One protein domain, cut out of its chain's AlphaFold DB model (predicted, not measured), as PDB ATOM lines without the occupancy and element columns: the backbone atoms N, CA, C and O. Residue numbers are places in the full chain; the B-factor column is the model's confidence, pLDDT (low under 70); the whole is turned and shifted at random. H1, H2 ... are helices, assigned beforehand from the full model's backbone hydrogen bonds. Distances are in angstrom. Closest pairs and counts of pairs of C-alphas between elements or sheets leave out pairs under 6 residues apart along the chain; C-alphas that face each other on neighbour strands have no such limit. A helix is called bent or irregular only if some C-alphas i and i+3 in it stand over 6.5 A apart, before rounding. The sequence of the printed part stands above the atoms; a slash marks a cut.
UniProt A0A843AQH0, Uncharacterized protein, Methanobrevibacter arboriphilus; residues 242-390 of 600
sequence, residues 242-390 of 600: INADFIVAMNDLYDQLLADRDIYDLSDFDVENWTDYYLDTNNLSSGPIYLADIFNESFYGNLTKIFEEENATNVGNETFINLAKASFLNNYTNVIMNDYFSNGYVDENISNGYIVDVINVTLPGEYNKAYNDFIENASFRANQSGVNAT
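AT A GLANCE: This is residues 242 to 390 of the 600 residues of an uncharacterized protein of Methanobrevibacter arboriphilus (UniProt A0A843AQH0). The model is a long, slender rod of helices, with the bent helix H5 running along much of its length. Toward one end H3 lies beside the arm H5b and H2 packs on H3; toward the other end H4b and H5a fold back on each other as a helical hairpin, and H1 crosses the arm H4a with residues 247 to 254 and meets H4b at a corner with residues 242 to 246. The printed part has 149 residues with five named helices, H1 to H5 in chain order, and no named strand; the class is all helix. It is loose, with a radius of gyration of the C-alphas of 21.0 A, and spans 75 by 22 by 17 A.

IN THESE COORDINATES: H1, residues 242 to 260, begins at C-alpha 242 at (-83.651, -52.088, -102.472) and is 26.3 A long. H2 holds residues 271 to 281. H3, residues 289 to 314, is 35.2 A long, with a kink of 35 degrees near residue 308; it is irregular, with C-alphas 309 and 312 7.2 A apart. H4, residues 317 to 343, was assigned as one helix by its hydrogen bonds but is bent, with C-alphas 327 and 330 7.8 A apart; its arms are H4a, 317 to 327, and H4b, 330 to 343. H5, residues 348 to 390, likewise assigned as one helix, is bent, with C-alphas 361 and 364 6.9 A apart; its arms are H5a, 348 to 361, and H5b, 364 to 390, 38.2 A long and ending at C-alpha 390 at (-93.623, -100.103, -79.381).

HOW THE PARTS SIT: H1 touches H4a with residues 247 to 254 alone, closest at the C-alphas of Met 250 and Ile 321, 6.0 A, at a steep tilt of 57 degrees, opposite ways. H1 touches H4b with residues 242 to 246 alone, closest at the C-alphas of Ile 242 and Thr 333, 6.4 A. H2 and H3 touch at a steep tilt of 48 degrees, with the C-alphas of Thr 275 and Tyr 300 closest at 6.0 A. H3 and H5b touch with 29 pairs of C-alphas within 8 A, closest at Phe 295 and Gly 386, 4.6 A; they run opposite ways at 36 degrees, only just a steep tilt. H4b and H5a form a hairpin at a shallow tilt of 26 degrees, with the C-alphas of Ile 336 and Ser 351 closest at 6.3 A. H4a and H5b only just touch, with 3 pairs of C-alphas within 8 A, the closest being Phe 320 and Tyr 367 at 6.3 A. H1 and H3 are apart. Every O i to N i+4 pair is within hydrogen-bond range in H1, H2, H4a, H4b and H5b; in H3 20 of 22 are, in H5a 8 of 10.

THE WHOLE: The C-alphas of Pro 288 and Gly 344, the two farthest apart, are 74.8 A from each other. The printed part has no cut and no long link. The mean pLDDT of the printed part is 87.3; residues 285 to 287 and 311 to 314 are under 70.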
ATOM      1  N   ILE A 242     -83.667 -51.778-103.916       95.38
ATOM      2  CA  ILE A 242     -83.651 -52.088-102.472       95.38
ATOM      3  C   ILE A 242     -83.937 -53.557-102.160       95.38
ATOM      4  O   ILE A 242     -83.233 -54.164-101.357       95.38
ATOM      5  N   ASN A 243     -84.963 -54.160-102.766       94.19
ATOM      6  CA  ASN A 243     -85.315 -55.548-102.456       94.19
ATOM      7  C   ASN A 243     -84.247 -56.543-102.943       94.19
ATOM      8  O   ASN A 243     -84.025 -57.559-102.287       94.19
ATOM      9  N   ALA A 244     -83.598 -56.275-104.079       94.12
ATOM     10  CA  ALA A 244     -82.519 -57.127-104.569       94.12
ATOM     11  C   ALA A 244     -81.295 -57.023-103.649       94.12
ATOM     12  O   ALA A 244     -80.781 -58.051-103.207       94.12
ATOM     13  N   ASP A 245     -80.906 -55.801-103.292       93.88
ATOM     14  CA  ASP A 245     -79.759 -55.545-102.419       93.88
ATOM     15  C   ASP A 245     -79.992 -56.090-101.007       93.88
ATOM     16  O   ASP A 245     -79.112 -56.732-100.437       93.88
ATOM     17  N   PHE A 246     -81.208 -55.941-100.473       95.50
ATOM     18  CA  PHE A 246     -81.600 -56.532 -99.193       95.50
ATOM     19  C   PHE A 246     -81.433 -58.052 -99.194       95.50
ATOM     20  O   PHE A 246     -80.891 -58.615 -98.249       95.50
ATOM     21  N   ILE A 247     -81.873 -58.738-100.255       95.25
ATOM     22  CA  ILE A 247     -81.717 -60.195-100.361       95.25
ATOM     23  C   ILE A 247     -80.238 -60.578-100.357       95.25
ATOM     24  O   ILE A 247     -79.878 -61.523 -99.661       95.25
ATOM     25  N   VAL A 248     -79.390 -59.875-101.112       94.94
ATOM     26  CA  VAL A 248     -77.942 -60.142-101.130       94.94
ATOM     27  C   VAL A 248     -77.359 -59.987 -99.727       94.94
ATOM     28  O   VAL A 248     -76.743 -60.922 -99.224       94.94
ATOM     29  N   ALA A 249     -77.662 -58.880 -99.051       94.31
ATOM     30  CA  ALA A 249     -77.186 -58.632 -97.694       94.31
ATOM     31  C   ALA A 249     -77.672 -59.690 -96.685       94.31
ATOM     32  O   ALA A 249     -76.926 -60.078 -95.790       94.31
ATOM     33  N   MET A 250     -78.906 -60.186 -96.822       96.56
ATOM     34  CA  MET A 250     -79.429 -61.244 -95.951       96.56
ATOM     35  C   MET A 250     -78.793 -62.610 -96.215       96.56
ATOM     36  O   MET A 250     -78.629 -63.373 -95.269       96.56
ATOM     37  N   ASN A 251     -78.414 -62.919 -97.461       94.75
ATOM     38  CA  ASN A 251     -77.641 -64.128 -97.760       94.75
ATOM     39  C   ASN A 251     -76.262 -64.063 -97.096       94.75
ATOM     40  O   ASN A 251     -75.872 -65.002 -96.407       94.75
ATOM     41  N   ASP A 252     -75.559 -62.941 -97.260       94.50
ATOM     42  CA  ASP A 252     -74.230 -62.751 -96.673       94.50
ATOM     43  C   ASP A 252     -74.290 -62.809 -95.138       94.50
ATOM     44  O   ASP A 252     -73.458 -63.457 -94.500       94.50
ATOM     45  N   LEU A 253     -75.315 -62.185 -94.540       95.06
ATOM     46  CA  LEU A 253     -75.547 -62.235 -93.099       95.06
ATOM     47  C   LEU A 253     -75.866 -63.658 -92.614       95.06
ATOM     48  O   LEU A 253     -75.347 -64.067 -91.578       95.06
ATOM     49  N   TYR A 254     -76.689 -64.417 -93.344       93.88
ATOM     50  CA  TYR A 254     -76.986 -65.815 -93.018       93.88
ATOM     51  C   TYR A 254     -75.706 -66.658 -92.983       93.88
ATOM     52  O   TYR A 254     -75.440 -67.324 -91.984       93.88
ATOM     53  N   ASP A 255     -74.890 -66.586 -94.038       93.25
ATOM     54  CA  ASP A 255     -73.648 -67.357 -94.138       93.25
ATOM     55  C   ASP A 255     -72.650 -66.969 -93.034       93.25
ATOM     56  O   ASP A 255     -71.984 -67.837 -92.459       93.25
ATOM     57  N   GLN A 256     -72.571 -65.676 -92.696       94.62
ATOM     58  CA  GLN A 256     -71.745 -65.189 -91.593       94.62
ATOM     59  C   GLN A 256     -72.217 -65.747 -90.244       94.62
ATOM     60  O   GLN A 256     -71.427 -66.341 -89.514       94.62
ATOM     61  N   LEU A 257     -73.499 -65.577 -89.918       93.69
ATOM     62  CA  LEU A 257     -74.079 -66.025 -88.652       93.69
ATOM     63  C   LEU A 257     -73.971 -67.540 -88.468       93.69
ATOM     64  O   LEU A 257     -73.755 -68.020 -87.353       93.69
ATOM     65  N   LEU A 258     -74.112 -68.293 -89.560       91.06
ATOM     66  CA  LEU A 258     -73.943 -69.741 -89.568       91.06
ATOM     67  C   LEU A 258     -72.490 -70.123 -89.244       91.06
ATOM     68  O   LEU A 258     -72.244 -71.009 -88.427       91.06
ATOM     69  N   ALA A 259     -71.518 -69.426 -89.842       90.19
ATOM     70  CA  ALA A 259     -70.097 -69.648 -89.580       90.19
ATOM     71  C   ALA A 259     -69.698 -69.287 -88.138       90.19
ATOM     72  O   ALA A 259     -68.898 -70.003 -87.524       90.19
ATOM     73  N   ASP A 260     -70.283 -68.219 -87.592       91.94
ATOM     74  CA  ASP A 260     -70.049 -67.746 -86.223       91.94
ATOM     75  C   ASP A 260     -70.824 -68.562 -85.164       91.94
ATOM     76  O   ASP A 260     -70.531 -68.460 -83.971       91.94
ATOM     77  N   ARG A 261     -71.731 -69.456 -85.595       88.62
ATOM     78  CA  ARG A 261     -72.624 -70.285 -84.755       88.62
ATOM     79  C   ARG A 261     -73.628 -69.482 -83.923       88.62
ATOM     80  O   ARG A 261     -74.074 -69.943 -82.871       88.62
ATOM     81  N   ASP A 262     -73.996 -68.301 -84.405       90.50
ATOM     82  CA  ASP A 262     -75.026 -67.455 -83.797       90.50
ATOM     83  C   ASP A 262     -76.443 -67.883 -84.218       90.50
ATOM     84  O   ASP A 262     -77.421 -67.629 -83.506       90.50
ATOM     85  N   ILE A 263     -76.559 -68.592 -85.345       90.88
ATOM     86  CA  ILE A 263     -77.773 -69.306 -85.756       90.88
ATOM     87  C   ILE A 263     -77.527 -70.811 -85.849       90.88
ATOM     88  O   ILE A 263     -76.409 -71.255 -86.106       90.88
ATOM     89  N   TYR A 264     -78.581 -71.593 -85.626       86.50
ATOM     90  CA  TYR A 264     -78.499 -73.050 -85.654       86.50
ATOM     91  C   TYR A 264     -78.642 -73.627 -87.062       86.50
ATOM     92  O   TYR A 264     -79.479 -73.188 -87.847       86.50
ATOM     93  N   ASP A 265     -77.871 -74.678 -87.332       82.81
ATOM     94  CA  ASP A 265     -78.010 -75.530 -88.509       82.81
ATOM     95  C   ASP A 265     -78.616 -76.879 -88.104       82.81
ATOM     96  O   ASP A 265     -78.335 -77.414 -87.028       82.81
ATOM     97  N   LEU A 266     -79.438 -77.463 -88.972       78.44
ATOM     98  CA  LEU A 266     -79.871 -78.849 -88.814       78.44
ATOM     99  C   LEU A 266     -78.730 -79.836 -89.081       78.44
ATOM    100  O   LEU A 266     -78.793 -80.957 -88.585       78.44
ATOM    101  N   SER A 267     -77.678 -79.439 -89.808       75.94
ATOM    102  CA  SER A 267     -76.497 -80.289 -90.021       75.94
ATOM    103  C   SER A 267     -75.710 -80.580 -88.735       75.94
ATOM    104  O   SER A 267     -75.073 -81.627 -88.631       75.94
ATOM    105  N   ASP A 268     -75.811 -79.693 -87.741       74.12
ATOM    106  CA  ASP A 268     -75.205 -79.843 -86.417       74.12
ATOM    107  C   ASP A 268     -76.132 -80.572 -85.420       74.12
ATOM    108  O   ASP A 268     -75.743 -80.814 -84.273       74.12
ATOM    109  N   PHE A 269     -77.359 -80.929 -85.824       82.31
ATOM    110  CA  PHE A 269     -78.296 -81.633 -84.956       82.31
ATOM    111  C   PHE A 269     -78.009 -83.135 -84.926       82.31
ATOM    112  O   PHE A 269     -78.163 -83.850 -85.917       82.31
ATOM    113  N   ASP A 270     -77.644 -83.628 -83.747       85.06
ATOM    114  CA  ASP A 270     -77.367 -85.040 -83.524       85.06
ATOM    115  C   ASP A 270     -78.658 -85.807 -83.192       85.06
ATOM    116  O   ASP A 270     -79.135 -85.829 -82.053       85.06
ATOM    117  N   VAL A 271     -79.231 -86.431 -84.223       84.44
ATOM    118  CA  VAL A 271     -80.443 -87.257 -84.126       84.44
ATOM    119  C   VAL A 271     -80.240 -88.448 -83.180       84.44
ATOM    120  O   VAL A 271     -81.189 -88.856 -82.507       84.44
ATOM    121  N   GLU A 272     -79.027 -88.996 -83.090       84.50
ATOM    122  CA  GLU A 272     -78.706 -90.144 -82.236       84.50
ATOM    123  C   GLU A 272     -78.764 -89.737 -80.758       84.50
ATOM    124  O   GLU A 272     -79.570 -90.286 -80.005       84.50
ATOM    125  N   ASN A 273     -78.053 -88.669 -80.372       86.38
ATOM    126  CA  ASN A 273     -78.119 -88.123 -79.007       86.38
ATOM    127  C   ASN A 273     -79.549 -87.737 -78.601       86.38
ATOM    128  O   ASN A 273     -79.953 -87.896 -77.446       86.38
ATOM    129  N   TRP A 274     -80.326 -87.197 -79.542       86.25
ATOM    130  CA  TRP A 274     -81.709 -86.821 -79.272       86.25
ATOM    131  C   TRP A 274     -82.617 -88.039 -79.075       86.25
ATOM    132  O   TRP A 274     -83.531 -88.008 -78.250       86.25
ATOM    133  N   THR A 275     -82.345 -89.129 -79.791       85.75
ATOM    134  CA  THR A 275     -83.058 -90.398 -79.617       85.75
ATOM    135  C   THR A 275     -82.775 -91.007 -78.246       85.75
ATOM    136  O   THR A 275     -83.718 -91.386 -77.547       85.75
ATOM    137  N   ASP A 276     -81.514 -90.997 -77.810       84.56
ATOM    138  CA  ASP A 276     -81.116 -91.446 -76.470       84.56
ATOM    139  C   ASP A 276     -81.816 -90.642 -75.363       84.56
ATOM    140  O   ASP A 276     -82.365 -91.212 -74.417       84.56
ATOM    141  N   TYR A 277     -81.899 -89.315 -75.516       87.31
ATOM    142  CA  TYR A 277     -82.642 -88.461 -74.586       87.31
ATOM    143  C   TYR A 277     -84.124 -88.864 -74.470       87.31
ATOM    144  O   TYR A 277     -84.668 -88.924 -73.359       87.31
ATOM    145  N   TYR A 278     -84.786 -89.154 -75.597       85.75
ATOM    146  CA  TYR A 278     -86.192 -89.574 -75.615       85.75
ATOM    147  C   TYR A 278     -86.403 -90.986 -75.056       85.75
ATOM    148  O   TYR A 278     -87.418 -91.238 -74.401       85.75
ATOM    149  N   LEU A 279     -85.452 -91.900 -75.256       82.69
ATOM    150  CA  LEU A 279     -85.467 -93.227 -74.631       82.69
ATOM    151  C   LEU A 279     -85.427 -93.124 -73.098       82.69
ATOM    152  O   LEU A 279     -86.238 -93.758 -72.413       82.69
ATOM    153  N   ASP A 280     -84.544 -92.277 -72.567       82.69
ATOM    154  CA  ASP A 280     -84.409 -92.046 -71.126       82.69
ATOM    155  C   ASP A 280     -85.636 -91.355 -70.522       82.69
ATOM    156  O   ASP A 280     -86.140 -91.782 -69.482       82.69
ATOM    157  N   THR A 281     -86.182 -90.323 -71.176       83.06
ATOM    158  CA  THR A 281     -87.383 -89.627 -70.666       83.06
ATOM    159  C   THR A 281     -88.617 -90.527 -70.617       83.06
ATOM    160  O   THR A 281     -89.488 -90.324 -69.769       83.06
ATOM    161  N   ASN A 282     -88.688 -91.541 -71.482       78.06
ATOM    162  CA  ASN A 282     -89.750 -92.544 -71.471       78.06
ATOM    163  C   ASN A 282     -89.456 -93.744 -70.541       78.06
ATOM    164  O   ASN A 282     -90.260 -94.674 -70.486       78.06
ATOM    165  N   ASN A 283     -88.349 -93.727 -69.783       75.06
ATOM    166  CA  ASN A 283     -87.872 -94.812 -68.909       75.06
ATOM    167  C   ASN A 283     -87.669 -96.168 -69.619       75.06
ATOM    168  O   ASN A 283     -87.624 -97.213 -68.961       75.06
ATOM    169  N   LEU A 284     -87.526 -96.172 -70.947       75.62
ATOM    170  CA  LEU A 284     -87.328 -97.398 -71.725       75.62
ATOM    171  C   LEU A 284     -85.921 -97.974 -71.556       75.62
ATOM    172  O   LEU A 284     -85.749 -99.181 -71.696       75.62
ATOM    173  N   SER A 285     -84.947 -97.156 -71.151       65.94
ATOM    174  CA  SER A 285     -83.579 -97.589 -70.837       65.94
ATOM    175  C   SER A 285     -83.486 -98.578 -69.666       65.94
ATOM    176  O   SER A 285     -82.484 -99.270 -69.513       65.94
ATOM    177  N   SER A 286     -84.546 -98.688 -68.858       59.34
ATOM    178  CA  SER A 286     -84.685 -99.672 -67.772       59.34
ATOM    179  C   SER A 286     -85.734-100.759 -68.049       59.34
ATOM    180  O   SER A 286     -85.991-101.608 -67.192       59.34
ATOM    181  N   GLY A 287     -86.372-100.708 -69.222       63.25
ATOM    182  CA  GLY A 287     -87.412-101.636 -69.654       63.25
ATOM    183  C   GLY A 287     -86.864-102.833 -70.442       63.25
ATOM    184  O   GLY A 287     -85.653-103.041 -70.522       63.25
ATOM    185  N   PRO A 288     -87.750-103.650 -71.035       70.88
ATOM    186  CA  PRO A 288     -87.342-104.760 -71.891       70.88
ATOM    187  C   PRO A 288     -86.546-104.256 -73.103       70.88
ATOM    188  O   PRO A 288     -87.077-103.468 -73.886       70.88
ATOM    189  N   ILE A 289     -85.311-104.749 -73.276       79.69
ATOM    190  CA  ILE A 289     -84.373-104.338 -74.346       79.69
ATOM    191  C   ILE A 289     -85.061-104.324 -75.717       79.69
ATOM    192  O   ILE A 289     -85.007-103.333 -76.431       79.69
ATOM    193  N   TYR A 290     -85.828-105.371 -76.028       80.31
ATOM    194  CA  TYR A 290     -86.548-105.489 -77.295       80.31
ATOM    195  C   TYR A 290     -87.542-104.341 -77.568       80.31
ATOM    196  O   TYR A 290     -87.654-103.862 -78.693       80.31
ATOM    197  N   LEU A 291     -88.270-103.871 -76.548       84.12
ATOM    198  CA  LEU A 291     -89.216-102.760 -76.709       84.12
ATOM    199  C   LEU A 291     -88.493-101.413 -76.843       84.12
ATOM    200  O   LEU A 291     -88.993-100.522 -77.536       84.12
ATOM    201  N   ALA A 292     -87.329-101.276 -76.201       85.25
ATOM    202  CA  ALA A 292     -86.465-100.109 -76.338       85.25
ATOM    203  C   ALA A 292     -85.850-100.025 -77.746       85.25
ATOM    204  O   ALA A 292     -85.885 -98.953 -78.345       85.25
ATOM    205  N   ASP A 293     -85.394-101.149 -78.310       87.25
ATOM    206  CA  ASP A 293     -84.843-101.211 -79.671       87.25
ATOM    207  C   ASP A 293     -85.881-100.790 -80.725       87.25
ATOM    208  O   ASP A 293     -85.597 -99.961 -81.586       87.25
ATOM    209  N   ILE A 294     -87.125-101.267 -80.611       89.00
ATOM    210  CA  ILE A 294     -88.213-100.891 -81.534       89.00
ATOM    211  C   ILE A 294     -88.561 -99.407 -81.434       89.00
ATOM    212  O   ILE A 294     -88.814 -98.754 -82.453       89.00
ATOM    213  N   PHE A 295     -88.590 -98.868 -80.211       90.69
ATOM    214  CA  PHE A 295     -88.790 -97.435 -80.027       90.69
ATOM    215  C   PHE A 295     -87.669 -96.655 -80.715       90.69
ATOM    216  O   PHE A 295     -87.961 -95.733 -81.476       90.69
ATOM    217  N   ASN A 296     -86.415 -97.050 -80.467       89.62
ATOM    218  CA  ASN A 296     -85.222 -96.416 -81.015       89.62
ATOM    219  C   ASN A 296     -85.274 -96.389 -82.548       89.62
ATOM    220  O   ASN A 296     -85.283 -95.315 -83.146       89.62
ATOM    221  N   GLU A 297     -85.430 -97.552 -83.185       89.94
ATOM    222  CA  GLU A 297     -85.481 -97.666 -84.645       89.94
ATOM    223  C   GLU A 297     -86.605 -96.813 -85.260       89.94
ATOM    224  O   GLU A 297     -86.391 -96.111 -86.253       89.94
ATOM    225  N   SER A 298     -87.805 -96.834 -84.665       91.69
ATOM    226  CA  SER A 298     -88.950 -96.078 -85.183       91.69
ATOM    227  C   SER A 298     -88.809 -94.570 -84.968       91.69
ATOM    228  O   SER A 298     -89.140 -93.790 -85.867       91.69
ATOM    229  N   PHE A 299     -88.329 -94.143 -83.799       92.44
ATOM    230  CA  PHE A 299     -88.110 -92.735 -83.488       92.44
ATOM    231  C   PHE A 299     -86.994 -92.160 -84.360       92.44
ATOM    232  O   PHE A 299     -87.241 -91.206 -85.101       92.44
ATOM    233  N   TYR A 300     -85.810 -92.777 -84.332       91.62
ATOM    234  CA  TYR A 300     -84.631 -92.333 -85.072       91.62
ATOM    235  C   TYR A 300     -84.909 -92.270 -86.576       91.62
ATOM    236  O   TYR A 300     -84.656 -91.249 -87.223       91.62
ATOM    237  N   GLY A 301     -85.497 -93.333 -87.138       90.44
ATOM    238  CA  GLY A 301     -85.801 -93.409 -88.564       90.44
ATOM    239  C   GLY A 301     -86.787 -92.333 -89.022       90.44
ATOM    240  O   GLY A 301     -86.584 -91.703 -90.061       90.44
ATOM    241  N   ASN A 302     -87.843 -92.074 -88.242       90.44
ATOM    242  CA  ASN A 302     -88.803 -91.021 -88.576       90.44
ATOM    243  C   ASN A 302     -88.242 -89.619 -88.363       90.44
ATOM    244  O   ASN A 302     -88.516 -88.746 -89.183       90.44
ATOM    245  N   LEU A 303     -87.477 -89.389 -87.295       90.62
ATOM    246  CA  LEU A 303     -86.880 -88.084 -87.029       90.62
ATOM    247  C   LEU A 303     -85.890 -87.708 -88.139       90.62
ATOM    248  O   LEU A 303     -86.015 -86.629 -88.713       90.62
ATOM    249  N   THR A 304     -85.012 -88.643 -88.520       88.75
ATOM    250  CA  THR A 304     -84.083 -88.493 -89.656       88.75
ATOM    251  C   THR A 304     -84.836 -88.122 -90.930       88.75
ATOM    252  O   THR A 304     -84.514 -87.136 -91.584       88.75
ATOM    253  N   LYS A 305     -85.902 -88.861 -91.254       87.94
ATOM    254  CA  LYS A 305     -86.695 -88.612 -92.460       87.94
ATOM    255  C   LYS A 305     -87.409 -87.255 -92.439       87.94
ATOM    256  O   LYS A 305     -87.412 -86.562 -93.450       87.94
ATOM    257  N   ILE A 306     -88.009 -86.866 -91.309       86.56
ATOM    258  CA  ILE A 306     -88.655 -85.550 -91.164       86.56
ATOM    259  C   ILE A 306     -87.626 -84.440 -91.380       86.56
ATOM    260  O   ILE A 306     -87.928 -83.449 -92.038       86.56
ATOM    261  N   PHE A 307     -86.410 -84.612 -90.863       86.00
ATOM    262  CA  PHE A 307     -85.337 -83.643 -91.042       86.00
ATOM    263  C   PHE A 307     -84.892 -83.588 -92.504       86.00
ATOM    264  O   PHE A 307     -84.796 -82.500 -93.056       86.00
ATOM    265  N   GLU A 308     -84.710 -84.723 -93.179       79.88
ATOM    266  CA  GLU A 308     -84.386 -84.749 -94.612       79.88
ATOM    267  C   GLU A 308     -85.465 -84.084 -95.487       79.88
ATOM    268  O   GLU A 308     -85.135 -83.367 -96.432       79.88
ATOM    269  N   GLU A 309     -86.749 -84.301 -95.185       78.19
ATOM    270  CA  GLU A 309     -87.875 -83.801 -95.988       78.19
ATOM    271  C   GLU A 309     -88.185 -82.310 -95.750       78.19
ATOM    272  O   GLU A 309     -88.564 -81.606 -96.687       78.19
ATOM    273  N   GLU A 310     -88.025 -81.811 -94.521       70.38
ATOM    274  CA  GLU A 310     -88.512 -80.479 -94.120       70.38
ATOM    275  C   GLU A 310     -87.400 -79.429 -93.930       70.38
ATOM    276  O   GLU A 310     -87.705 -78.233 -93.890       70.38
ATOM    277  N   ASN A 311     -86.123 -79.834 -93.866       65.38
ATOM    278  CA  ASN A 311     -84.968 -78.933 -93.706       65.38
ATOM    279  C   ASN A 311     -84.929 -77.852 -94.805       65.38
ATOM    280  O   ASN A 311     -84.855 -76.662 -94.515       65.38
ATOM    281  N   ALA A 312     -85.148 -78.232 -96.067       58.66
ATOM    282  CA  ALA A 312     -85.141 -77.284 -97.185       58.66
ATOM    283  C   ALA A 312     -86.285 -76.248 -97.159       58.66
ATOM    284  O   ALA A 312     -86.198 -75.242 -97.857       58.66
ATOM    285  N   THR A 313     -87.352 -76.485 -96.389       64.75
ATOM    286  CA  THR A 313     -88.577 -75.665 -96.435       64.75
ATOM    287  C   THR A 313     -88.742 -74.790 -95.193       64.75
ATOM    288  O   THR A 313     -89.232 -73.663 -95.292       64.75
ATOM    289  N   ASN A 314     -88.340 -75.290 -94.021       67.75
ATOM    290  CA  ASN A 314     -88.641 -74.638 -92.744       67.75
ATOM    291  C   ASN A 314     -87.411 -74.132 -91.991       67.75
ATOM    292  O   ASN A 314     -87.582 -73.363 -91.047       67.75
ATOM    293  N   VAL A 315     -86.198 -74.562 -92.354       75.06
ATOM    294  CA  VAL A 315     -84.987 -74.237 -91.597       75.06
ATOM    295  C   VAL A 315     -83.789 -74.134 -92.544       75.06
ATOM    296  O   VAL A 315     -83.037 -75.075 -92.741       75.06
ATOM    297  N   GLY A 316     -83.609 -72.965 -93.155       81.38
ATOM    298  CA  GLY A 316     -82.470 -72.703 -94.035       81.38
ATOM    299  C   GLY A 316     -82.409 -71.250 -94.487       81.38
ATOM    300  O   GLY A 316     -83.182 -70.415 -94.012       81.38
ATOM    301  N   ASN A 317     -81.514 -70.958 -95.430       88.88
ATOM    302  CA  ASN A 317     -81.295 -69.603 -95.943       88.88
ATOM    303  C   ASN A 317     -82.598 -68.961 -96.471       88.88
ATOM    304  O   ASN A 317     -82.933 -67.830 -96.128       88.88
ATOM    305  N   GLU A 318     -83.417 -69.709 -97.215       88.12
ATOM    306  CA  GLU A 318     -84.700 -69.191 -97.710       88.12
ATOM    307  C   GLU A 318     -85.654 -68.793 -96.570       88.12
ATOM    308  O   GLU A 318     -86.278 -67.730 -96.622       88.12
ATOM    309  N   THR A 319     -85.736 -69.595 -95.503       87.56
ATOM    310  CA  THR A 319     -86.524 -69.255 -94.311       87.56
ATOM    311  C   THR A 319     -85.972 -68.019 -93.608       87.56
ATOM    312  O   THR A 319     -86.748 -67.138 -93.238       87.56
ATOM    313  N   PHE A 320     -84.648 -67.920 -93.471       91.50
ATOM    314  CA  PHE A 320     -83.980 -66.759 -92.884       91.50
ATOM    315  C   PHE A 320     -84.308 -65.474 -93.655       91.50
ATOM    316  O   PHE A 320     -84.758 -64.497 -93.061       91.50
ATOM    317  N   ILE A 321     -84.196 -65.495 -94.988       92.94
ATOM    318  CA  ILE A 321     -84.544 -64.355 -95.852       92.94
ATOM    319  C   ILE A 321     -86.030 -64.005 -95.737       92.94
ATOM    320  O   ILE A 321     -86.384 -62.827 -95.717       92.94
ATOM    321  N   ASN A 322     -86.920 -64.997 -95.679       91.62
ATOM    322  CA  ASN A 322     -88.356 -64.744 -95.571       91.62
ATOM    323  C   ASN A 322     -88.731 -64.109 -94.227       91.62
ATOM    324  O   ASN A 322     -89.528 -63.168 -94.212       91.62
ATOM    325  N   LEU A 323     -88.123 -64.561 -93.125       91.12
ATOM    326  CA  LEU A 323     -88.246 -63.911 -91.818       91.12
ATOM    327  C   LEU A 323     -87.694 -62.484 -91.874       91.12
ATOM    328  O   LEU A 323     -88.391 -61.542 -91.504       91.12
ATOM    329  N   ALA A 324     -86.504 -62.301 -92.449       92.88
ATOM    330  CA  ALA A 324     -85.894 -60.988 -92.600       92.88
ATOM    331  C   ALA A 324     -86.785 -60.015 -93.384       92.88
ATOM    332  O   ALA A 324     -86.972 -58.865 -92.988       92.88
ATOM    333  N   LYS A 325     -87.377 -60.480 -94.488       93.62
ATOM    334  CA  LYS A 325     -88.290 -59.676 -95.304       93.62
ATOM    335  C   LYS A 325     -89.552 -59.296 -94.549       93.62
ATOM    336  O   LYS A 325     -89.975 -58.146 -94.627       93.62
ATOM    337  N   ALA A 326     -90.148 -60.252 -93.841       90.69
ATOM    338  CA  ALA A 326     -91.367 -60.020 -93.080       90.69
ATOM    339  C   ALA A 326     -91.147 -59.018 -91.935       90.69
ATOM    340  O   ALA A 326     -92.006 -58.168 -91.707       90.69
ATOM    341  N   SER A 327     -89.999 -59.099 -91.258       89.38
ATOM    342  CA  SER A 327     -89.700 -58.298 -90.069       89.38
ATOM    343  C   SER A 327     -89.038 -56.947 -90.387       89.38
ATOM    344  O   SER A 327     -89.313 -55.963 -89.703       89.38
ATOM    345  N   PHE A 328     -88.192 -56.856 -91.423       93.06
ATOM    346  CA  PHE A 328     -87.277 -55.713 -91.589       93.06
ATOM    347  C   PHE A 328     -87.322 -55.000 -92.944       93.06
ATOM    348  O   PHE A 328     -86.906 -53.844 -92.991       93.06
ATOM    349  N   LEU A 329     -87.833 -55.602 -94.028       93.94
ATOM    350  CA  LEU A 329     -87.726 -55.006 -95.376       93.94
ATOM    351  C   LEU A 329     -88.376 -53.621 -95.479       93.94
ATOM    352  O   LEU A 329     -87.819 -52.740 -96.131       93.94
ATOM    353  N   ASN A 330     -89.516 -53.400 -94.820       93.00
ATOM    354  CA  ASN A 330     -90.155 -52.081 -94.814       93.00
ATOM    355  C   ASN A 330     -89.279 -51.032 -94.122       93.00
ATOM    356  O   ASN A 330     -89.066 -49.956 -94.671       93.00
ATOM    357  N   ASN A 331     -88.729 -51.347 -92.949       92.31
ATOM    358  CA  ASN A 331     -87.869 -50.408 -92.232       92.31
ATOM    359  C   ASN A 331     -86.546 -50.186 -92.971       92.31
ATOM    360  O   ASN A 331     -86.088 -49.054 -93.043       92.31
ATOM    361  N   TYR A 332     -85.975 -51.227 -93.580       93.31
ATOM    362  CA  TYR A 332     -84.788 -51.109 -94.428       93.31
ATOM    363  C   TYR A 332     -85.046 -50.207 -95.642       93.31
ATOM    364  O   TYR A 332     -84.262 -49.304 -95.916       93.31
ATOM    365  N   THR A 333     -86.191 -50.390 -96.312       94.75
ATOM    366  CA  THR A 333     -86.644 -49.500 -97.394       94.75
ATOM    367  C   THR A 333     -86.731 -48.058 -96.912       94.75
ATOM    368  O   THR A 333     -86.194 -47.164 -97.558       94.75
ATOM    369  N   ASN A 334     -87.354 -47.833 -95.754       93.81
ATOM    370  CA  ASN A 334     -87.482 -46.497 -95.183       93.81
ATOM    371  C   ASN A 334     -86.123 -45.869 -94.874       93.81
ATOM    372  O   ASN A 334     -85.906 -44.714 -95.220       93.81
ATOM    373  N   VAL A 335     -85.196 -46.622 -94.282       92.31
ATOM    374  CA  VAL A 335     -83.846 -46.134 -93.968       92.31
ATOM    375  C   VAL A 335     -83.099 -45.726 -95.234       92.31
ATOM    376  O   VAL A 335     -82.576 -44.617 -95.279       92.31
ATOM    377  N   ILE A 336     -83.099 -46.569 -96.271       93.94
ATOM    378  CA  ILE A 336     -82.416 -46.257 -97.534       93.94
ATOM    379  C   ILE A 336     -83.051 -45.060 -98.234       93.94
ATOM    380  O   ILE A 336     -82.339 -44.168 -98.687       93.94
ATOM    381  N   MET A 337     -84.380 -45.017 -98.331       95.50
ATOM    382  CA  MET A 337     -85.043 -43.925 -99.038       95.50
ATOM    383  C   MET A 337     -84.907 -42.602 -98.278       95.50
ATOM    384  O   MET A 337     -84.598 -41.586 -98.893       95.50
ATOM    385  N   ASN A 338     -85.060 -42.595 -96.951       92.69
ATOM    386  CA  ASN A 338     -84.848 -41.387 -96.148       92.69
ATOM    387  C   ASN A 338     -83.399 -40.888 -96.241       92.69
ATOM    388  O   ASN A 338     -83.171 -39.679 -96.272       92.69
ATOM    389  N   ASP A 339     -82.427 -41.800 -96.291       92.38
ATOM    390  CA  ASP A 339     -81.022 -41.461 -96.508       92.38
ATOM    391  C   ASP A 339     -80.795 -40.840 -97.894       92.38
ATOM    392  O   ASP A 339     -80.264 -39.732 -97.995       92.38
ATOM    393  N   TYR A 340     -81.308 -41.484 -98.947       94.56
ATOM    394  CA  TYR A 340     -81.249 -40.970-100.314       94.56
ATOM    395  C   TYR A 340     -81.821 -39.552-100.420       94.56
ATOM    396  O   TYR A 340     -81.168 -38.662-100.962       94.56
ATOM    397  N   PHE A 341     -83.008 -39.312 -99.864       92.31
ATOM    398  CA  PHE A 341     -83.642 -37.996 -99.899       92.31
ATOM    399  C   PHE A 341     -82.924 -36.949 -99.030       92.31
ATOM    400  O   PHE A 341     -82.907 -35.764 -99.366       92.31
ATOM    401  N   SER A 342     -82.257 -37.372 -97.953       89.94
ATOM    402  CA  SER A 342     -81.477 -36.473 -97.094       89.94
ATOM    403  C   SER A 342     -80.129 -36.076 -97.707       89.94
ATOM    404  O   SER A 342     -79.686 -34.937 -97.533       89.94
ATOM    405  N   ASN A 343     -79.466 -37.002 -98.408       86.75
ATOM    406  CA  ASN A 343     -78.072 -36.858 -98.846       86.75
ATOM    407  C   ASN A 343     -77.891 -36.740-100.370       86.75
ATOM    408  O   ASN A 343     -76.828 -36.314-100.830       86.75
ATOM    409  N   GLY A 344     -78.911 -37.084-101.160       85.88
ATOM    410  CA  GLY A 344     -78.876 -37.137-102.627       85.88
ATOM    411  C   GLY A 344     -78.205 -38.392-103.204       85.88
ATOM    412  O   GLY A 344     -78.022 -38.485-104.417       85.88
ATOM    413  N   TYR A 345     -77.796 -39.334-102.355       88.25
ATOM    414  CA  TYR A 345     -77.246 -40.645-102.705       88.25
ATOM    415  C   TYR A 345     -77.451 -41.605-101.525       88.25
ATOM    416  O   TYR A 345     -77.681 -41.150-100.409       88.25
ATOM    417  N   VAL A 346     -77.352 -42.914-101.774       88.25
ATOM    418  CA  VAL A 346     -77.404 -43.935-100.716       88.25
ATOM    419  C   VAL A 346     -76.009 -44.114-100.114       88.25
ATOM    420  O   VAL A 346     -75.080 -44.516-100.819       88.25
ATOM    421  N   ASP A 347     -75.847 -43.814 -98.826       86.94
ATOM    422  CA  ASP A 347     -74.630 -44.087 -98.066       86.94
ATOM    423  C   ASP A 347     -74.601 -45.564 -97.648       86.94
ATOM    424  O   ASP A 347     -75.368 -46.022 -96.795       86.94
ATOM    425  N   GLU A 348     -73.663 -46.320 -98.223       84.25
ATOM    426  CA  GLU A 348     -73.445 -47.731 -97.888       84.25
ATOM    427  C   GLU A 348     -73.169 -47.954 -96.391       84.25
ATOM    428  O   GLU A 348     -73.423 -49.040 -95.874       84.25
ATOM    429  N   ASN A 349     -72.665 -46.955 -95.657       86.75
ATOM    430  CA  ASN A 349     -72.472 -47.085 -94.212       86.75
ATOM    431  C   ASN A 349     -73.803 -47.119 -93.452       86.75
ATOM    432  O   ASN A 349     -73.882 -47.759 -92.406       86.75
ATOM    433  N   ILE A 350     -74.842 -46.450 -93.961       86.62
ATOM    434  CA  ILE A 350     -76.164 -46.425 -93.331       86.62
ATOM    435  C   ILE A 350     -76.906 -47.730 -93.601       86.62
ATOM    436  O   ILE A 350     -77.435 -48.327 -92.662       86.62
ATOM    437  N   SER A 351     -76.891 -48.217 -94.845       85.81
ATOM    438  CA  SER A 351     -77.515 -49.501 -95.188       85.81
ATOM    439  C   SER A 351     -76.845 -50.668 -94.452       85.81
ATOM    440  O   SER A 351     -77.531 -51.450 -93.790       85.81
ATOM    441  N   ASN A 352     -75.509 -50.741 -94.477       88.06
ATOM    442  CA  ASN A 352     -74.754 -51.772 -93.761       88.06
ATOM    443  C   ASN A 352     -74.879 -51.624 -92.244       88.06
ATOM    444  O   ASN A 352     -75.007 -52.622 -91.537       88.06
ATOM    445  N   GLY A 353     -74.877 -50.391 -91.737       88.19
ATOM    446  CA  GLY A 353     -75.056 -50.118 -90.317       88.19
ATOM    447  C   GLY A 353     -76.410 -50.607 -89.804       88.19
ATOM    448  O   GLY A 353     -76.454 -51.322 -88.811       88.19
ATOM    449  N   TYR A 354     -77.508 -50.358 -90.528       90.88
ATOM    450  CA  TYR A 354     -78.824 -50.881 -90.142       90.88
ATOM    451  C   TYR A 354     -78.867 -52.419 -90.131       90.88
ATOM    452  O   TYR A 354     -79.462 -53.028 -89.238       90.88
ATOM    453  N   ILE A 355     -78.205 -53.068 -91.096       91.69
ATOM    454  CA  ILE A 355     -78.076 -54.531 -91.111       91.69
ATOM    455  C   ILE A 355     -77.332 -55.018 -89.863       91.69
ATOM    456  O   ILE A 355     -77.807 -55.937 -89.201       91.69
ATOM    457  N   VAL A 356     -76.201 -54.405 -89.514       88.69
ATOM    458  CA  VAL A 356     -75.355 -54.841 -88.390       88.69
ATOM    459  C   VAL A 356     -75.967 -54.507 -87.029       88.69
ATOM    460  O   VAL A 356     -75.944 -55.338 -86.125       88.69
ATOM    461  N   ASP A 357     -76.532 -53.316 -86.870       87.81
ATOM    462  CA  ASP A 357     -76.949 -52.808 -85.563       87.81
ATOM    463  C   ASP A 357     -78.378 -53.224 -85.198       87.81
ATOM    464  O   ASP A 357     -78.713 -53.317 -84.015       87.81
ATOM    465  N   VAL A 358     -79.227 -53.499 -86.196       88.75
ATOM    466  CA  VAL A 358     -80.644 -53.831 -85.982       88.75
ATOM    467  C   VAL A 358     -80.949 -55.266 -86.395       88.75
ATOM    468  O   VAL A 358     -81.427 -56.059 -85.575       88.75
ATOM    469  N   ILE A 359     -80.678 -55.618 -87.656       91.75
ATOM    470  CA  ILE A 359     -81.091 -56.919 -88.203       91.75
ATOM    471  C   ILE A 359     -80.260 -58.045 -87.586       91.75
ATOM    472  O   ILE A 359     -80.830 -58.973 -87.021       91.75
ATOM    473  N   ASN A 360     -78.934 -57.937 -87.613       89.88
ATOM    474  CA  ASN A 360     -78.002 -58.923 -87.061       89.88
ATOM    475  C   ASN A 360     -78.196 -59.136 -85.549       89.88
ATOM    476  O   ASN A 360     -77.981 -60.226 -85.037       89.88
ATOM    477  N   VAL A 361     -78.676 -58.130 -84.816       87.06
ATOM    478  CA  VAL A 361     -78.946 -58.266 -83.376       87.06
ATOM    479  C   VAL A 361     -80.260 -59.009 -83.096       87.06
ATOM    480  O   VAL A 361     -80.380 -59.692 -82.079       87.06
ATOM    481  N   THR A 362     -81.254 -58.889 -83.979       86.19
ATOM    482  CA  THR A 362     -82.632 -59.344 -83.705       86.19
ATOM    483  C   THR A 362     -82.991 -60.629 -84.453       86.19
ATOM    484  O   THR A 362     -83.529 -61.571 -83.867       86.19
ATOM    485  N   LEU A 363     -82.662 -60.688 -85.743       90.38
ATOM    486  CA  LEU A 363     -83.030 -61.768 -86.653       90.38
ATOM    487  C   LEU A 363     -82.507 -63.153 -86.224       90.38
ATOM    488  O   LEU A 363     -83.283 -64.106 -86.338       90.38
ATOM    489  N   PRO A 364     -81.285 -63.315 -85.662       90.44
ATOM    490  CA  PRO A 364     -80.836 -64.618 -85.166       90.44
ATOM    491  C   PRO A 364     -81.761 -65.198 -84.095       90.44
ATOM    492  O   PRO A 364     -82.039 -66.394 -84.092       90.44
ATOM    493  N   GLY A 365     -82.287 -64.352 -83.200       88.19
ATOM    494  CA  GLY A 365     -83.216 -64.775 -82.154       88.19
ATOM    495  C   GLY A 365     -84.549 -65.277 -82.715       88.19
ATOM    496  O   GLY A 365     -85.058 -66.304 -82.265       88.19
ATOM    497  N   GLU A 366     -85.099 -64.585 -83.719       87.75
ATOM    498  CA  GLU A 366     -86.328 -65.002 -84.407       87.75
ATOM    499  C   GLU A 366     -86.125 -66.304 -85.188       87.75
ATOM    500  O   GLU A 366     -86.940 -67.224 -85.082       87.75
ATOM    501  N   TYR A 367     -85.009 -66.412 -85.913       91.12
ATOM    502  CA  TYR A 367     -84.648 -67.612 -86.661       91.12
ATOM    503  C   TYR A 367     -84.442 -68.818 -85.736       91.12
ATOM    504  O   TYR A 367     -85.054 -69.863 -85.945       91.12
ATOM    505  N   ASN A 368     -83.667 -68.669 -84.658       90.88
ATOM    506  CA  ASN A 368     -83.416 -69.749 -83.701       90.88
ATOM    507  C   ASN A 368     -84.685 -70.179 -82.956       90.88
ATOM    508  O   ASN A 368     -84.818 -71.340 -82.570       90.88
ATOM    509  N   LYS A 369     -85.644 -69.271 -82.755       88.94
ATOM    510  CA  LYS A 369     -86.958 -69.644 -82.230       88.94
ATOM    511  C   LYS A 369     -87.725 -70.514 -83.228       88.94
ATOM    512  O   LYS A 369     -88.218 -71.563 -82.832       88.94
ATOM    513  N   ALA A 370     -87.781 -70.116 -84.499       85.44
ATOM    514  CA  ALA A 370     -88.411 -70.919 -85.547       85.44
ATOM    515  C   ALA A 370     -87.733 -72.296 -85.704       85.44
ATOM    516  O   ALA A 370     -88.423 -73.307 -85.827       85.44
ATOM    517  N   TYR A 371     -86.400 -72.340 -85.611       88.69
ATOM    518  CA  TYR A 371     -85.612 -73.573 -85.552       88.69
ATOM    519  C   TYR A 371     -86.065 -74.473 -84.393       88.69
ATOM    520  O   TYR A 371     -86.420 -75.629 -84.608       88.69
ATOM    521  N   ASN A 372     -86.106 -73.949 -83.165       87.81
ATOM    522  CA  ASN A 372     -86.482 -74.737 -81.988       87.81
ATOM    523  C   ASN A 372     -87.934 -75.231 -82.059       87.81
ATOM    524  O   ASN A 372     -88.193 -76.398 -81.764       87.81
ATOM    525  N   ASP A 373     -88.864 -74.386 -82.513       87.06
ATOM    526  CA  ASP A 373     -90.267 -74.765 -82.718       87.06
ATOM    527  C   ASP A 373     -90.383 -75.924 -83.735       87.06
ATOM    528  O   ASP A 373     -91.202 -76.837 -83.565       87.06
ATOM    529  N   PHE A 374     -89.541 -75.929 -84.777       88.50
ATOM    530  CA  PHE A 374     -89.444 -77.040 -85.725       88.50
ATOM    531  C   PHE A 374     -88.918 -78.322 -85.062       88.50
ATOM    532  O   PHE A 374     -89.565 -79.367 -85.192       88.50
ATOM    533  N   ILE A 375     -87.802 -78.253 -84.323       88.00
ATOM    534  CA  ILE A 375     -87.228 -79.406 -83.607       88.00
ATOM    535  C   ILE A 375     -88.263 -80.023 -82.664       88.00
ATOM    536  O   ILE A 375     -88.459 -81.241 -82.680       88.00
ATOM    537  N   GLU A 376     -88.966 -79.209 -81.872       87.38
ATOM    538  CA  GLU A 376     -89.992 -79.685 -80.938       87.38
ATOM    539  C   GLU A 376     -91.140 -80.397 -81.664       87.38
ATOM    540  O   GLU A 376     -91.562 -81.483 -81.254       87.38
ATOM    541  N   ASN A 377     -91.627 -79.833 -82.774       88.19
ATOM    542  CA  ASN A 377     -92.703 -80.437 -83.558       88.19
ATOM    543  C   ASN A 377     -92.278 -81.772 -84.187       88.19
ATOM    544  O   ASN A 377     -92.995 -82.774 -84.083       88.19
ATOM    545  N   ALA A 378     -91.101 -81.799 -84.810       88.56
ATOM    546  CA  ALA A 378     -90.552 -82.998 -85.425       88.56
ATOM    547  C   ALA A 378     -90.326 -84.105 -84.383       88.56
ATOM    548  O   ALA A 378     -90.760 -85.241 -84.585       88.56
ATOM    549  N   SER A 379     -89.764 -83.749 -83.227       88.88
ATOM    550  CA  SER A 379     -89.550 -84.665 -82.100       88.88
ATOM    551  C   SER A 379     -90.864 -85.199 -81.540       88.88
ATOM    552  O   SER A 379     -90.989 -86.389 -81.268       88.88
ATOM    553  N   PHE A 380     -91.890 -84.353 -81.417       89.12
ATOM    554  CA  PHE A 380     -93.218 -84.770 -80.972       89.12
ATOM    555  C   PHE A 380     -93.855 -85.792 -81.924       89.12
ATOM    556  O   PHE A 380     -94.419 -86.794 -81.477       89.12
ATOM    557  N   ARG A 381     -93.744 -85.567 -83.238       88.94
ATOM    558  CA  ARG A 381     -94.240 -86.496 -84.266       88.94
ATOM    559  C   ARG A 381     -93.470 -87.817 -84.253       88.94
ATOM    560  O   ARG A 381     -94.100 -88.874 -84.277       88.94
ATOM    561  N   ALA A 382     -92.140 -87.764 -84.178       90.81
ATOM    562  CA  ALA A 382     -91.293 -88.951 -84.082       90.81
ATOM    563  C   ALA A 382     -91.590 -89.755 -82.804       90.81
ATOM    564  O   ALA A 382     -91.772 -90.968 -82.876       90.81
ATOM    565  N   ASN A 383     -91.766 -89.079 -81.661       89.50
ATOM    566  CA  ASN A 383     -92.139 -89.699 -80.386       89.50
ATOM    567  C   ASN A 383     -93.477 -90.435 -80.474       89.50
ATOM    568  O   ASN A 383     -93.575 -91.575 -80.032       89.50
ATOM    569  N   GLN A 384     -94.501 -89.836 -81.089       89.06
ATOM    570  CA  GLN A 384     -95.773 -90.537 -81.292       89.06
ATOM    571  C   GLN A 384     -95.615 -91.797 -82.144       89.06
ATOM    572  O   GLN A 384     -96.236 -92.815 -81.841       89.06
ATOM    573  N   SER A 385     -94.795 -91.746 -83.197       89.00
ATOM    574  CA  SER A 385     -94.530 -92.936 -84.005       89.00
ATOM    575  C   SER A 385     -93.810 -94.017 -83.200       89.00
ATOM    576  O   SER A 385     -94.245 -95.165 -83.241       89.00
ATOM    577  N   GLY A 386     -92.771 -93.647 -82.442       89.75
ATOM    578  CA  GLY A 386     -92.040 -94.564 -81.567       89.75
ATOM    579  C   GLY A 386     -92.959 -95.235 -80.549       89.75
ATOM    580  O   GLY A 386     -93.035 -96.458 -80.501       89.75
ATOM    581  N   VAL A 387     -93.754 -94.447 -79.814       90.00
ATOM    582  CA  VAL A 387     -94.735 -94.959 -78.841       90.00
ATOM    583  C   VAL A 387     -95.704 -95.950 -79.490       90.00
ATOM    584  O   VAL A 387     -95.919 -97.038 -78.959       90.00
ATOM    585  N   ASN A 388     -96.279 -95.600 -80.643       90.44
ATOM    586  CA  ASN A 388     -97.251 -96.457 -81.320       90.44
ATOM    587  C   ASN A 388     -96.625 -97.762 -81.826       90.44
ATOM    588  O   ASN A 388     -97.233 -98.821 -81.678       90.44
ATOM    589  N   ALA A 389     -95.421 -97.698 -82.403       90.88
ATOM    590  CA  ALA A 389     -94.698 -98.878 -82.869       90.88
ATOM    591  C   ALA A 389     -94.393 -99.837 -81.709       90.88
ATOM    592  O   ALA A 389     -94.669-101.032 -81.808       90.88
ATOM    593  N   THR A 390     -93.914 -99.309 -80.580       91.31
ATOM    594  CA  THR A 390     -93.623-100.103 -79.381       91.31
ATOM    595  C   THR A 390     -94.881-100.711 -78.761       91.31
ATOM    596  O   THR A 390     -94.854-101.872 -78.360       91.31
TER     597      THR A 390